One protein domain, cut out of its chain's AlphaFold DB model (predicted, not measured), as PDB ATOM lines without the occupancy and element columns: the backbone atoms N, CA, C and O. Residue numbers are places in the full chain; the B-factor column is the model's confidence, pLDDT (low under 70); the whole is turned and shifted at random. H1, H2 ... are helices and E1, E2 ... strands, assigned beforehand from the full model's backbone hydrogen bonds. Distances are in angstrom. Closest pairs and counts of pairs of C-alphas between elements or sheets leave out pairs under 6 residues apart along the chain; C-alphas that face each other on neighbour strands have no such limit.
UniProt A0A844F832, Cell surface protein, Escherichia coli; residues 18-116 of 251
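Overview. This is residues 18 to 116 of the 251 residues of the protein "Cell surface protein" of Escherichia coli (UniProt A0A844F832). A long, twisted antiparallel sheet of three strands, E3, E2 and E4, curls round the single helix H1, and a two-stranded ribbon, E1 and E5, folds back over the helix from one end, so that H1 lies between ribbon and sheet. The ribbon and the sheet join through the tight links at residues 29 to 32 and 101 to 104, and the ribbon packs on H1 mainly with E5. The 99 printed residues hold one named helix and five named strands, in the order E1, E2, E3, H1, E4, E5, and the class is mostly strand. The sheet runs E3, E2, E4, and both it and the pair E1 and E5 are antiparallel. The whole is loose, with a radius of gyration of the C-alphas of 16.1 A, and its outline is a rod of 54 by 26 by 14 A.

Along the chain. E1, residues 18 to 28, begins with C-alpha 18 at (302.332, 303.340, 394.716) and is 32.8 A long. E2, residues 33 to 45, measures 39.1 A, and E3, residues 54 to 64, 30.0 A. H1, residues 67 to 80, starts with C-alpha 67 at (320.914, 301.743, 406.584) and is 20.1 A long. E4, residues 87 to 100, spans 37.0 A and bends by 65 degrees at residue 90. E5, residues 105 to 116, is 33.4 A long and ends with C-alpha 116 at (300.289, 303.021, 398.922).

Arrangement. The sheet E3 E2 E4 is twisted, with E2 inner and E3 and E4 as edge strands. E2 and E3 form a hairpin, antiparallel at 167 degrees, with N 40 and O 59 2.9 A apart. E2 and E4 are antiparallel at 164 degrees, with N 39 and O 94 2.9 A apart. H1 is on this sheet, and the two make two layers, the helix on one face. The closest C-alphas of E2 and H1 are those of Tyr 36 and Gln 67, 5.6 A. E3, H1 and E4 form a split strand-helix-strand unit, two strands running the same way with E2 between them, and its crossover is right-handed. E1 and E5 are antiparallel at 160 degrees, with N 25 and O 108 2.9 A apart. The closest C-alphas of H1 and E5 are those of Met 73 and Val 111, 6.0 A. E1 and E3 are apart, and so are E2 and E5. In H1 every O i to N i+4 pair is within hydrogen-bond range.

Size, cuts and confidence. The two C-alphas farthest apart are those of Gly 48 and Gly 103, 54.3 A, while those of Leu 18 and Tyr 116 are 4.7 A apart. The printed part has no cut, and no link is long. The mean pLDDT of the printed part is 90.7, with residues 18 and 116 under 70.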
ATOM      1  N   LEU A  18     301.196 303.022 393.860       68.19
ATOM      2  CA  LEU A  18     302.332 303.340 394.716       68.19
ATOM      3  C   LEU A  18     302.871 304.699 394.280       68.19
ATOM      4  O   LEU A  18     303.268 304.859 393.130       68.19
ATOM      5  N   ASN A  19     302.886 305.666 395.189       79.06
ATOM      6  CA  ASN A  19     303.468 306.975 394.943       79.06
ATOM      7  C   ASN A  19     304.640 307.197 395.900       79.06
ATOM      8  O   ASN A  19     304.470 307.205 397.121       79.06
ATOM      9  N   VAL A  20     305.836 307.365 395.342       79.94
ATOM     10  CA  VAL A  20     307.073 307.550 396.107       79.94
ATOM     11  C   VAL A  20     307.495 309.009 396.012       79.94
ATOM     12  O   VAL A  20     307.656 309.561 394.927       79.94
ATOM     13  N   THR A  21     307.681 309.649 397.164       89.19
ATOM     14  CA  THR A  21     308.214 311.012 397.246       89.19
ATOM     15  C   THR A  21     309.674 310.960 397.660       89.19
ATOM     16  O   THR A  21     310.004 310.374 398.693       89.19
ATOM     17  N   TYR A  22     310.540 311.606 396.882       90.44
ATOM     18  CA  TYR A  22     311.974 311.662 397.155       90.44
ATOM     19  C   TYR A  22     312.368 312.970 397.839       90.44
ATOM     20  O   TYR A  22     311.927 314.051 397.447       90.44
ATOM     21  N   GLY A  23     313.232 312.860 398.843       91.94
ATOM     22  CA  GLY A  23     313.942 313.979 399.447       91.94
ATOM     23  C   GLY A  23     315.362 314.095 398.897       91.94
ATOM     24  O   GLY A  23     315.889 313.165 398.280       91.94
ATOM     25  N   LYS A  24     315.989 315.250 399.129       95.31
ATOM     26  CA  LYS A  24     317.395 315.502 398.801       95.31
ATOM     27  C   LYS A  24     318.160 315.872 400.056       95.31
ATOM     28  O   LYS A  24     317.695 316.693 400.843       95.31
ATOM     29  N   VAL A  25     319.333 315.281 400.197       95.19
ATOM     30  CA  VAL A  25     320.321 315.636 401.204       95.19
ATOM     31  C   VAL A  25     321.493 316.279 400.481       95.19
ATOM     32  O   VAL A  25     321.963 315.734 399.489       95.19
ATOM     33  N   ASP A  26     321.924 317.435 400.975       95.81
ATOM     34  CA  ASP A  26     323.072 318.197 400.485       95.81
ATOM     35  C   ASP A  26     323.696 318.919 401.687       95.81
ATOM     36  O   ASP A  26     323.075 319.804 402.284       95.81
ATOM     37  N   PHE A  27     324.882 318.479 402.110       94.25
ATOM     38  CA  PHE A  27     325.601 319.101 403.218       94.25
ATOM     39  C   PHE A  27     327.109 318.835 403.157       94.25
ATOM     40  O   PHE A  27     327.593 317.951 402.450       94.25
ATOM     41  N   VAL A  28     327.864 319.596 403.951       95.38
ATOM     42  CA  VAL A  28     329.289 319.348 404.207       95.38
ATOM     43  C   VAL A  28     329.443 318.742 405.599       95.38
ATOM     44  O   VAL A  28     328.895 319.261 406.573       95.38
ATOM     45  N   THR A  29     330.186 317.643 405.709       91.88
ATOM     46  CA  THR A  29     330.337 316.906 406.968       91.88
ATOM     47  C   THR A  29     331.083 317.735 408.024       91.88
ATOM     48  O   THR A  29     332.207 318.200 407.816       91.88
ATOM     49  N   ALA A  30     330.469 317.928 409.196       90.50
ATOM     50  CA  ALA A  30     331.079 318.674 410.306       90.50
ATOM     51  C   ALA A  30     332.097 317.837 411.113       90.50
ATOM     52  O   ALA A  30     332.994 318.390 411.757       90.50
ATOM     53  N   SER A  31     331.973 316.512 411.047       93.38
ATOM     54  CA  SER A  31     332.849 315.503 411.648       93.38
ATOM     55  C   SER A  31     332.969 314.303 410.712       93.38
ATOM     56  O   SER A  31     332.221 314.205 409.738       93.38
ATOM     57  N   ASP A  32     333.877 313.381 411.029       94.50
ATOM     58  CA  ASP A  32     333.876 312.066 410.394       94.50
ATOM     59  C   ASP A  32     332.526 311.386 410.667       94.50
ATOM     60  O   ASP A  32     331.975 311.499 411.770       94.50
ATOM     61  N   LEU A  33     331.970 310.732 409.652       95.12
ATOM     62  CA  LEU A  33     330.714 309.998 409.752       95.12
ATOM     63  C   LEU A  33     330.776 308.715 408.927       95.12
ATOM     64  O   LEU A  33     331.553 308.606 407.980       95.12
ATOM     65  N   THR A  34     329.930 307.753 409.277       96.25
ATOM     66  CA  THR A  34     329.768 306.506 408.526       96.25
ATOM     67  C   THR A  34     328.460 306.564 407.753       96.25
ATOM     68  O   THR A  34     327.403 306.762 408.346       96.25
ATOM     69  N   MET A  35     328.541 306.401 406.436       96.69
ATOM     70  CA  MET A  35     327.387 306.218 405.555       96.69
ATOM     71  C   MET A  35     327.234 304.743 405.185       96.69
ATOM     72  O   MET A  35     328.132 303.938 405.420       96.69
ATOM     73  N   TYR A  36     326.114 304.384 404.570       97.50
ATOM     74  CA  TYR A  36     325.790 303.006 404.228       97.50
ATOM     75  C   TYR A  36     325.373 302.901 402.767       97.50
ATOM     76  O   TYR A  36     324.382 303.504 402.364       97.50
ATOM     77  N   SER A  37     326.115 302.134 401.972       96.81
ATOM     78  CA  SER A  37     325.646 301.671 400.661       96.81
ATOM     79  C   SER A  37     324.963 300.317 400.805       96.81
ATOM     80  O   SER A  37     325.245 299.574 401.748       96.81
ATOM     81  N   GLY A  38     324.102 299.966 399.856       97.38
ATOM     82  CA  GLY A  38     323.331 298.732 399.917       97.38
ATOM     83  C   GLY A  38     323.253 298.021 398.576       97.38
ATOM     84  O   GLY A  38     323.279 298.644 397.516       97.38
ATOM     85  N   THR A  39     323.125 296.702 398.637       97.69
ATOM     86  CA  THR A  39     322.739 295.865 397.500       97.69
ATOM     87  C   THR A  39     321.616 294.939 397.924       97.69
ATOM     88  O   THR A  39     321.609 294.455 399.061       97.69
ATOM     89  N   SER A  40     320.684 294.679 397.016       97.25
ATOM     90  CA  SER A  40     319.677 293.649 397.213       97.25
ATOM     91  C   SER A  40     319.657 292.672 396.055       97.25
ATOM     92  O   SER A  40     319.906 293.020 394.901       97.25
ATOM     93  N   LYS A  41     319.405 291.413 396.392       97.38
ATOM     94  CA  LYS A  41     319.275 290.313 395.451       97.38
ATOM     95  C   LYS A  41     317.879 289.731 395.603       97.38
ATOM     96  O   LYS A  41     317.568 289.186 396.662       97.38
ATOM     97  N   VAL A  42     317.061 289.866 394.567       95.62
ATOM     98  CA  VAL A  42     315.637 289.525 394.585       95.62
ATOM     99  C   VAL A  42     315.356 288.376 393.647       95.62
ATOM    100  O   VAL A  42     315.776 288.401 392.491       95.62
ATOM    101  N   ASN A  43     314.579 287.417 394.134       94.06
ATOM    102  CA  ASN A  43     314.006 286.363 393.319       94.06
ATOM    103  C   ASN A  43     312.542 286.693 393.044       94.06
ATOM    104  O   ASN A  43     311.748 286.833 393.970       94.06
ATOM    105  N   TYR A  44     312.174 286.806 391.775       90.94
ATOM    106  CA  TYR A  44     310.795 286.977 391.343       90.94
ATOM    107  C   TYR A  44     310.233 285.651 390.861       90.94
ATOM    108  O   TYR A  44     310.828 284.993 390.012       90.94
ATOM    109  N   TRP A  45     309.054 285.288 391.348       91.56
ATOM    110  CA  TRP A  45     308.353 284.070 390.957       91.56
ATOM    111  C   TRP A  45     307.040 284.410 390.257       91.56
ATOM    112  O   TRP A  45     306.385 285.389 390.611       91.56
ATOM    113  N   LYS A  46     306.641 283.604 389.271       88.75
ATOM    114  CA  LYS A  46     305.366 283.767 388.574       88.75
ATOM    115  C   LYS A  46     304.294 282.887 389.221       88.75
ATOM    116  O   LYS A  46     304.421 281.664 389.188       88.75
ATOM    117  N   PRO A  47     303.204 283.458 389.760       82.56
ATOM    118  CA  PRO A  47     302.126 282.656 390.312       82.56
ATOM    119  C   PRO A  47     301.584 281.633 389.310       82.56
ATOM    120  O   PRO A  47     301.267 281.968 388.168       82.56
ATOM    121  N   GLY A  48     301.488 280.375 389.747       81.88
ATOM    122  CA  GLY A  48     301.047 279.255 388.912       81.88
ATOM    123  C   GLY A  48     302.164 278.499 388.180       81.88
ATOM    124  O   GLY A  48     301.853 277.558 387.453       81.88
ATOM    125  N   THR A  49     303.439 278.859 388.373       81.94
ATOM    126  CA  THR A  49     304.600 278.081 387.890       81.94
ATOM    127  C   THR A  49     305.347 277.402 389.040       81.94
ATOM    128  O   THR A  49     305.041 277.633 390.212       81.94
ATOM    129  N   SER A  50     306.339 276.560 388.726       84.88
ATOM    130  CA  SER A  50     307.223 275.982 389.746       84.88
ATOM    131  C   SER A  50     307.911 277.090 390.546       84.88
ATOM    132  O   SER A  50     308.307 278.108 389.981       84.88
ATOM    133  N   THR A  51     308.077 276.897 391.855       78.94
ATOM    134  CA  THR A  51     308.844 277.808 392.724       78.94
ATOM    135  C   THR A  51     310.350 277.741 392.472       78.94
ATOM    136  O   THR A  51     311.098 278.535 393.032       78.94
ATOM    137  N   GLU A  52     310.800 276.796 391.643       81.00
ATOM    138  CA  GLU A  52     312.179 276.718 391.148       81.00
ATOM    139  C   GLU A  52     312.415 277.653 389.947       81.00
ATOM    140  O   GLU A  52     313.545 278.073 389.707       81.00
ATOM    141  N   ASP A  53     311.349 278.045 389.235       85.19
ATOM    142  CA  ASP A  53     311.409 278.938 388.074       85.19
ATOM    143  C   ASP A  53     311.347 280.407 388.520       85.19
ATOM    144  O   ASP A  53     310.323 281.087 388.387       85.19
ATOM    145  N   VAL A  54     312.453 280.900 389.083       89.62
ATOM    146  CA  VAL A  54     312.588 282.292 389.537       89.62
ATOM    147  C   VAL A  54     313.472 283.127 388.616       89.62
ATOM    148  O   VAL A  54     314.465 282.654 388.064       89.62
ATOM    149  N   ILE A  55     313.126 284.405 388.475       92.38
ATOM    150  CA  ILE A  55     313.977 285.413 387.845       92.38
ATOM    151  C   ILE A  55     314.733 286.142 388.942       92.38
ATOM    152  O   ILE A  55     314.137 286.799 389.792       92.38
ATOM    153  N   GLU A  56     316.051 286.070 388.879       94.38
ATOM    154  CA  GLU A  56     316.928 286.771 389.801       94.38
ATOM    155  C   GLU A  56     317.272 288.168 389.262       94.38
ATOM    156  O   GLU A  56     317.648 288.324 388.097       94.38
ATOM    157  N   LYS A  57     317.162 289.195 390.109       95.62
ATOM    158  CA  LYS A  57     317.665 290.546 389.827       95.62
ATOM    159  C   LYS A  57     318.473 291.078 390.997       95.62
ATOM    160  O   LYS A  57     318.276 290.691 392.146       95.62
ATOM    161  N   THR A  58     319.385 291.993 390.694       97.12
ATOM    162  CA  THR A  58     320.199 292.682 391.693       97.12
ATOM    163  C   THR A  58     320.012 294.181 391.559       97.12
ATOM    164  O   THR A  58     320.067 294.712 390.450       97.12
ATOM    165  N   TYR A  59     319.824 294.844 392.693       96.75
ATOM    166  CA  TYR A  59     319.704 296.289 392.813       96.75
ATOM    167  C   TYR A  59     320.811 296.819 393.713       96.75
ATOM    168  O   TYR A  59     321.331 296.108 394.579       96.75
ATOM    169  N   SER A  60     321.197 298.069 393.496       97.25
ATOM    170  CA  SER A  60     322.222 298.724 394.295       97.25
ATOM    171  C   SER A  60     321.888 300.188 394.518       97.25
ATOM    172  O   SER A  60     321.271 300.860 393.688       97.25
ATOM    173  N   VAL A  61     322.305 300.682 395.676       96.38
ATOM    174  CA  VAL A  61     322.143 302.076 396.074       96.38
ATOM    175  C   VAL A  61     323.473 302.632 396.558       96.38
ATOM    176  O   VAL A  61     324.275 301.931 397.182       96.38
ATOM    177  N   GLY A  62     323.701 303.908 396.248       93.81
ATOM    178  CA  GLY A  62     324.839 304.664 396.762       93.81
ATOM    179  C   GLY A  62     324.781 304.835 398.280       93.81
ATOM    180  O   GLY A  62     323.822 304.429 398.936       93.81
ATOM    181  N   ALA A  63     325.828 305.434 398.840       94.62
ATOM    182  CA  ALA A  63     325.921 305.655 400.276       94.62
ATOM    183  C   ALA A  63     324.846 306.647 400.767       94.62
ATOM    184  O   ALA A  63     324.680 307.715 400.182       94.62
ATOM    185  N   MET A  64     324.156 306.312 401.861       95.50
ATOM    186  CA  MET A  64     323.149 307.147 402.540       95.50
ATOM    187  C   MET A  64     323.487 307.294 404.029       95.50
ATOM    188  O   MET A  64     324.318 306.541 404.539       95.50
ATOM    189  N   LEU A  65     322.895 308.262 404.743       94.56
ATOM    190  CA  LEU A  65     323.225 308.486 406.162       94.56
ATOM    191  C   LEU A  65     322.929 307.259 407.022       94.56
ATOM    192  O   LEU A  65     323.653 306.977 407.973       94.56
ATOM    193  N   THR A  66     321.851 306.549 406.705       94.56
ATOM    194  CA  THR A  66     321.366 305.420 407.491       94.56
ATOM    195  C   THR A  66     321.156 304.183 406.625       94.56
ATOM    196  O   THR A  66     320.811 304.265 405.446       94.56
ATOM    197  N   GLN A  67     321.297 303.002 407.236       94.88
ATOM    198  CA  GLN A  67     320.914 301.743 406.584       94.88
ATOM    199  C   GLN A  67     319.426 301.720 406.210       94.88
ATOM    200  O   GLN A  67     319.066 301.126 405.202       94.88
ATOM    201  N   ALA A  68     318.568 302.387 406.990       91.88
ATOM    202  CA  ALA A  68     317.134 302.456 406.728       91.88
ATOM    203  C   ALA A  68     316.814 303.210 405.425       91.88
ATOM    204  O   ALA A  68     315.975 302.754 404.655       91.88
ATOM    205  N   GLU A  69     317.508 304.315 405.142       91.69
ATOM    206  CA  GLU A  69     317.364 305.043 403.872       91.69
ATOM    207  C   GLU A  69     317.813 304.183 402.684       91.69
ATOM    208  O   GLU A  69     317.100 304.095 401.682       91.69
ATOM    209  N   ALA A  70     318.955 303.497 402.820       93.56
ATOM    210  CA  ALA A  70     319.458 302.582 401.798       93.56
ATOM    211  C   ALA A  70     318.484 301.417 401.552       93.56
ATOM    212  O   ALA A  70     318.217 301.065 400.403       93.56
ATOM    213  N   MET A  71     317.911 300.853 402.618       93.81
ATOM    214  CA  MET A  71     316.918 299.783 402.539       93.81
ATOM    215  C   MET A  71     315.635 300.250 401.849       93.81
ATOM    216  O   MET A  71     315.191 299.599 400.910       93.81
ATOM    217  N   ALA A  72     315.082 301.404 402.237       91.31
ATOM    218  CA  ALA A  72     313.864 301.944 401.631       91.31
ATOM    219  C   ALA A  72     314.034 302.216 400.126       91.31
ATOM    220  O   ALA A  72     313.139 301.938 399.331       91.31
ATOM    221  N   MET A  73     315.199 302.728 399.713       91.12
ATOM    222  CA  MET A  73     315.512 302.931 398.297       91.12
ATOM    223  C   MET A  73     315.629 301.611 397.528       91.12
ATOM    224  O   MET A  73     315.139 301.532 396.401       91.12
ATOM    225  N   LEU A  74     316.238 300.577 398.121       94.00
ATOM    226  CA  LEU A  74     316.277 299.243 397.515       94.00
ATOM    227  C   LEU A  74     314.860 298.686 397.364       94.00
ATOM    228  O   LEU A  74     314.477 298.355 396.251       94.00
ATOM    229  N   GLU A  75     314.041 298.687 398.418       89.81
ATOM    230  CA  GLU A  75     312.660 298.183 398.371       89.81
ATOM    231  C   GLU A  75     311.804 298.858 397.284       89.81
ATOM    232  O   GLU A  75     310.982 298.201 396.638       89.81
ATOM    233  N   VAL A  76     311.999 300.159 397.046       88.25
ATOM    234  CA  VAL A  76     311.339 300.868 395.939       88.25
ATOM    235  C   VAL A  76     311.824 300.349 394.583       88.25
ATOM    236  O   VAL A  76     310.989 299.995 393.752       88.25
ATOM    237  N   GLN A  77     313.141 300.226 394.371       90.50
ATOM    238  CA  GLN A  77     313.692 299.683 393.120       90.50
ATOM    239  C   GLN A  77     313.228 298.244 392.858       90.50
ATOM    240  O   GLN A  77     312.922 297.887 391.722       90.50
ATOM    241  N   GLU A  78     313.125 297.419 393.901       90.06
ATOM    242  CA  GLU A  78     312.615 296.051 393.793       90.06
ATOM    243  C   GLU A  78     311.147 296.017 393.364       90.06
ATOM    244  O   GLU A  78     310.751 295.192 392.537       90.06
ATOM    245  N   ARG A  79     310.318 296.909 393.909       84.50
ATOM    246  CA  ARG A  79     308.907 297.007 393.524       84.50
ATOM    247  C   ARG A  79     308.764 297.483 392.084       84.50
ATOM    248  O   ARG A  79     308.092 296.815 391.305       84.50
ATOM    249  N   GLU A  80     309.442 298.564 391.711       84.56
ATOM    250  CA  GLU A  80     309.414 299.110 390.347       84.56
ATOM    251  C   GLU A  80     309.996 298.138 389.310       84.56
ATOM    252  O   GLU A  80     309.520 298.060 388.180       84.56
ATOM    253  N   GLY A  81     311.005 297.355 389.694       83.88
ATOM    254  CA  GLY A  81     311.643 296.371 388.828       83.88
ATOM    255  C   GLY A  81     310.927 295.017 388.747       83.88
ATOM    256  O   GLY A  81     311.433 294.122 388.054       83.88
ATOM    257  N   THR A  82     309.776 294.850 389.417       84.50
ATOM    258  CA  THR A  82     308.974 293.614 389.392       84.50
ATOM    259  C   THR A  82     308.444 293.349 387.979       84.50
ATOM    260  O   THR A  82     307.695 294.169 387.447       84.50
ATOM    261  N   PRO A  83     308.804 292.220 387.335       82.81
ATOM    262  CA  PRO A  83     308.272 291.883 386.018       82.81
ATOM    263  C   PRO A  83     306.753 291.658 386.043       82.81
ATOM    264  O   PRO A  83     306.202 291.161 387.025       82.81
ATOM    265  N   GLU A  84     306.072 291.964 384.936       78.06
ATOM    266  CA  GLU A  84     304.621 291.780 384.832       78.06
ATOM    267  C   GLU A  84     304.217 290.315 385.058       78.06
ATOM    268  O   GLU A  84     304.745 289.390 384.436       78.06
ATOM    269  N   GLY A  85     303.262 290.104 385.966       78.12
ATOM    270  CA  GLY A  85     302.792 288.774 386.342       78.12
ATOM    271  C   GLY A  85     303.726 288.011 387.281       78.12
ATOM    272  O   GLY A  85     303.469 286.838 387.529       78.12
ATOM    273  N   TYR A  86     304.779 288.639 387.809       85.06
ATOM    274  CA  TYR A  86     305.638 288.067 388.845       85.06
ATOM    275  C   TYR A  86     305.398 288.739 390.203       85.06
ATOM    276  O   TYR A  86     304.886 289.853 390.289       85.06
ATOM    277  N   VAL A  87     305.794 288.057 391.276       83.00
ATOM    278  CA  VAL A  87     305.787 288.560 392.654       83.00
ATOM    279  C   VAL A  87     307.171 288.401 393.277       83.00
ATOM    280  O   VAL A  87     307.912 287.485 392.916       83.00
ATOM    281  N   ASN A  88     307.531 289.284 394.210       86.38
ATOM    282  CA  ASN A  88     308.754 289.127 395.000       86.38
ATOM    283  C   ASN A  88     308.625 287.860 395.864       86.38
ATOM    284  O   ASN A  88     307.688 287.725 396.650       86.38
ATOM    285  N   PHE A  89     309.554 286.930 395.673       86.38
ATOM    286  CA  PHE A  89     309.589 285.610 396.298       86.38
ATOM    287  C   PHE A  89     310.734 285.475 397.315       86.38
ATOM    288  O   PHE A  89     311.077 284.380 397.752       86.38
ATOM    289  N   GLY A  90     311.337 286.597 397.703       88.94
ATOM    290  CA  GLY A  90     312.430 286.653 398.659       88.94
ATOM    291  C   GLY A  90     313.511 287.617 398.201       88.94
ATOM    292  O   GLY A  90     313.861 287.674 397.021       88.94
ATOM    293  N   SER A  91     314.038 288.374 399.160       93.56
ATOM    294  CA  SER A  91     315.084 289.369 398.934       93.56
ATOM    295  C   SER A  91     316.168 289.230 399.994       93.56
ATOM    296  O   SER A  91     315.870 289.091 401.181       93.56
ATOM    297  N   THR A  92     317.424 289.265 399.559       96.75
ATOM    298  CA  THR A  92     318.594 289.254 400.441       96.75
ATOM    299  C   THR A  92     319.299 290.594 400.338       96.75
ATOM    300  O   THR A  92     319.689 291.000 399.243       96.75
ATOM    301  N   TYR A  93     319.504 291.248 401.477       96.25
ATOM    302  CA  TYR A  93     320.119 292.570 401.566       96.25
ATOM    303  C   TYR A  93     321.533 292.480 402.129       96.25
ATOM    304  O   TYR A  93     321.784 291.743 403.081       96.25
ATOM    305  N   ASN A  94     322.445 293.270 401.569       97.44
ATOM    306  CA  ASN A  94     323.787 293.461 402.105       97.44
ATOM    307  C   ASN A  94     324.099 294.952 402.162       97.44
ATOM    308  O   ASN A  94     323.955 295.653 401.159       97.44
ATOM    309  N   PHE A  95     324.570 295.413 403.319       97.69
ATOM    310  CA  PHE A  95     324.968 296.798 403.542       97.69
ATOM    311  C   PHE A  95     326.470 296.893 403.774       97.69
ATOM    312  O   PHE A  95     327.088 295.992 404.342       97.69
ATOM    313  N   THR A  96     327.068 297.991 403.325       97.81
ATOM    314  CA  THR A  96     328.497 298.266 403.487       97.81
ATOM    315  C   THR A  96     328.682 299.652 404.077       97.81
ATOM    316  O   THR A  96     328.078 300.614 403.605       97.81
ATOM    317  N   GLU A  97     329.513 299.736 405.111       97.81
ATOM    318  CA  GLU A  97     329.891 300.992 405.750       97.81
ATOM    319  C   GLU A  97     330.904 301.746 404.891       97.81
ATOM    320  O   GLU A  97     331.933 301.203 404.489       97.81
ATOM    321  N   ILE A  98     330.607 303.013 404.630       96.56
ATOM    322  CA  ILE A  98     331.421 303.925 403.839       96.56
ATOM    323  C   ILE A  98     331.868 305.058 404.768       96.56
ATOM    324  O   ILE A  98     331.048 305.911 405.123       96.56
ATOM    325  N   PRO A  99     333.140 305.081 405.202       95.69
ATOM    326  CA  PRO A  99     333.645 306.163 406.031       95.69
ATOM    327  C   PRO A  99     333.761 307.444 405.201       95.69
ATOM    328  O   PRO A  99     334.331 307.445 404.108       95.69
ATOM    329  N   VAL A 100     333.247 308.545 405.737       94.75
ATOM    330  CA  VAL A 100     333.305 309.874 405.128       94.75
ATOM    331  C   VAL A 100     334.019 310.813 406.086       94.75
ATOM    332  O   VAL A 100     333.590 311.011 407.222       94.75
ATOM    333  N   ILE A 101     335.125 311.393 405.623       95.56
ATOM    334  CA  ILE A 101     335.950 312.288 406.439       95.56
ATOM    335  C   ILE A 101     335.285 313.655 406.597       95.56
ATOM    336  O   ILE A 101     334.534 314.103 405.721       95.56
ATOM    337  N   LYS A 102     335.602 314.345 407.690       95.12
ATOM    338  CA  LYS A 102     335.217 315.737 407.930       95.12
ATOM    339  C   LYS A 102     335.566 316.646 406.742       95.12
ATOM    340  O   LYS A 102     336.683 316.614 406.230       95.12
ATOM    341  N   GLY A 103     334.636 317.527 406.376       92.81
ATOM    342  CA  GLY A 103     334.790 318.487 405.282       92.81
ATOM    343  C   GLY A 103     334.425 317.935 403.904       92.81
ATOM    344  O   GLY A 103     334.552 318.663 402.922       92.81
ATOM    345  N   SER A 104     333.954 316.688 403.816       94.69
ATOM    346  CA  SER A 104     333.464 316.113 402.560       94.69
ATOM    347  C   SER A 104     332.086 316.674 402.224       94.69
ATOM    348  O   SER A 104     331.255 316.862 403.115       94.69
ATOM    349  N   HIS A 105     331.833 316.923 400.942       95.94
ATOM    350  CA  HIS A 105     330.506 317.269 400.439       95.94
ATOM    351  C   HIS A 105     329.726 315.986 400.145       95.94
ATOM    352  O   HIS A 105     330.258 315.071 399.517       95.94
ATOM    353  N   VAL A 106     328.499 315.900 400.655       94.62
ATOM    354  CA  VAL A 106     327.628 314.728 400.545       94.62
ATOM    355  C   VAL A 106     326.317 315.160 399.911       94.62
ATOM    356  O   VAL A 106     325.606 315.994 400.472       94.62
ATOM    357  N   GLU A 107     325.987 314.540 398.779       95.81
ATOM    358  CA  GLU A 107     324.721 314.728 398.075       95.81
ATOM    359  C   GLU A 107     324.102 313.368 397.729       95.81
ATOM    360  O   GLU A 107     324.764 312.513 397.138       95.81
ATOM    361  N   TYR A 108     322.837 313.156 398.095       93.81
ATOM    362  CA  TYR A 108     322.071 311.983 397.664       93.81
ATOM    363  C   TYR A 108     320.559 312.206 397.761       93.81
ATOM    364  O   TYR A 108     320.059 313.078 398.477       93.81
ATOM    365  N   THR A 109     319.815 311.384 397.026       94.75
ATOM    366  CA  THR A 109     318.354 311.293 397.107       94.75
ATOM    367  C   THR A 109     317.942 310.129 397.994       94.75
ATOM    368  O   THR A 109     318.524 309.049 397.893       94.75
ATOM    369  N   TYR A 110     316.902 310.322 398.798       91.25
ATOM    370  CA  TYR A 110     316.344 309.281 399.663       91.25
ATOM    371  C   TYR A 110     314.820 309.231 399.543       91.25
ATOM    372  O   TYR A 110     314.191 310.193 399.092       91.25
ATOM    373  N   VAL A 111     314.213 308.117 399.952       88.00
ATOM    374  CA  VAL A 111     312.753 307.997 400.028       88.00
ATOM    375  C   VAL A 111     312.253 308.773 401.244       88.00
ATOM    376  O   VAL A 111     312.507 308.383 402.379       88.00
ATOM    377  N   ALA A 112     311.531 309.865 401.007       84.69
ATOM    378  CA  ALA A 112     310.950 310.681 402.069       84.69
ATOM    379  C   ALA A 112     309.565 310.176 402.496       84.69
ATOM    380  O   ALA A 112     309.225 310.247 403.674       84.69
ATOM    381  N   ASN A 113     308.762 309.682 401.548       79.50
ATOM    382  CA  ASN A 113     307.438 309.133 401.827       79.50
ATOM    383  C   ASN A 113     307.038 308.072 400.794       79.50
ATOM    384  O   ASN A 113     307.366 308.203 399.614       79.50
ATOM    385  N   ILE A 114     306.278 307.071 401.238       74.69
ATOM    386  CA  ILE A 114     305.639 306.069 400.382       74.69
ATOM    387  C   ILE A 114     304.140 306.105 400.667       74.69
ATOM    388  O   ILE A 114     303.713 305.805 401.780       74.69
ATOM    389  N   ASP A 115     303.351 306.457 399.660       78.25
ATOM    390  CA  ASP A 115     301.892 306.413 399.715       78.25
ATOM    391  C   ASP A 115     301.393 305.225 398.884       78.25
ATOM    392  O   ASP A 115     301.619 305.158 397.672       78.25
ATOM    393  N   TYR A 116     300.781 304.243 399.549       69.56
ATOM    394  CA  TYR A 116     300.289 303.021 398.922       69.56
ATOM    395  C   TYR A 116     298.775 302.929 399.043       69.56
ATOM    396  O   TYR A 116     298.221 302.850 400.141       69.56
TER     397      TYR A 116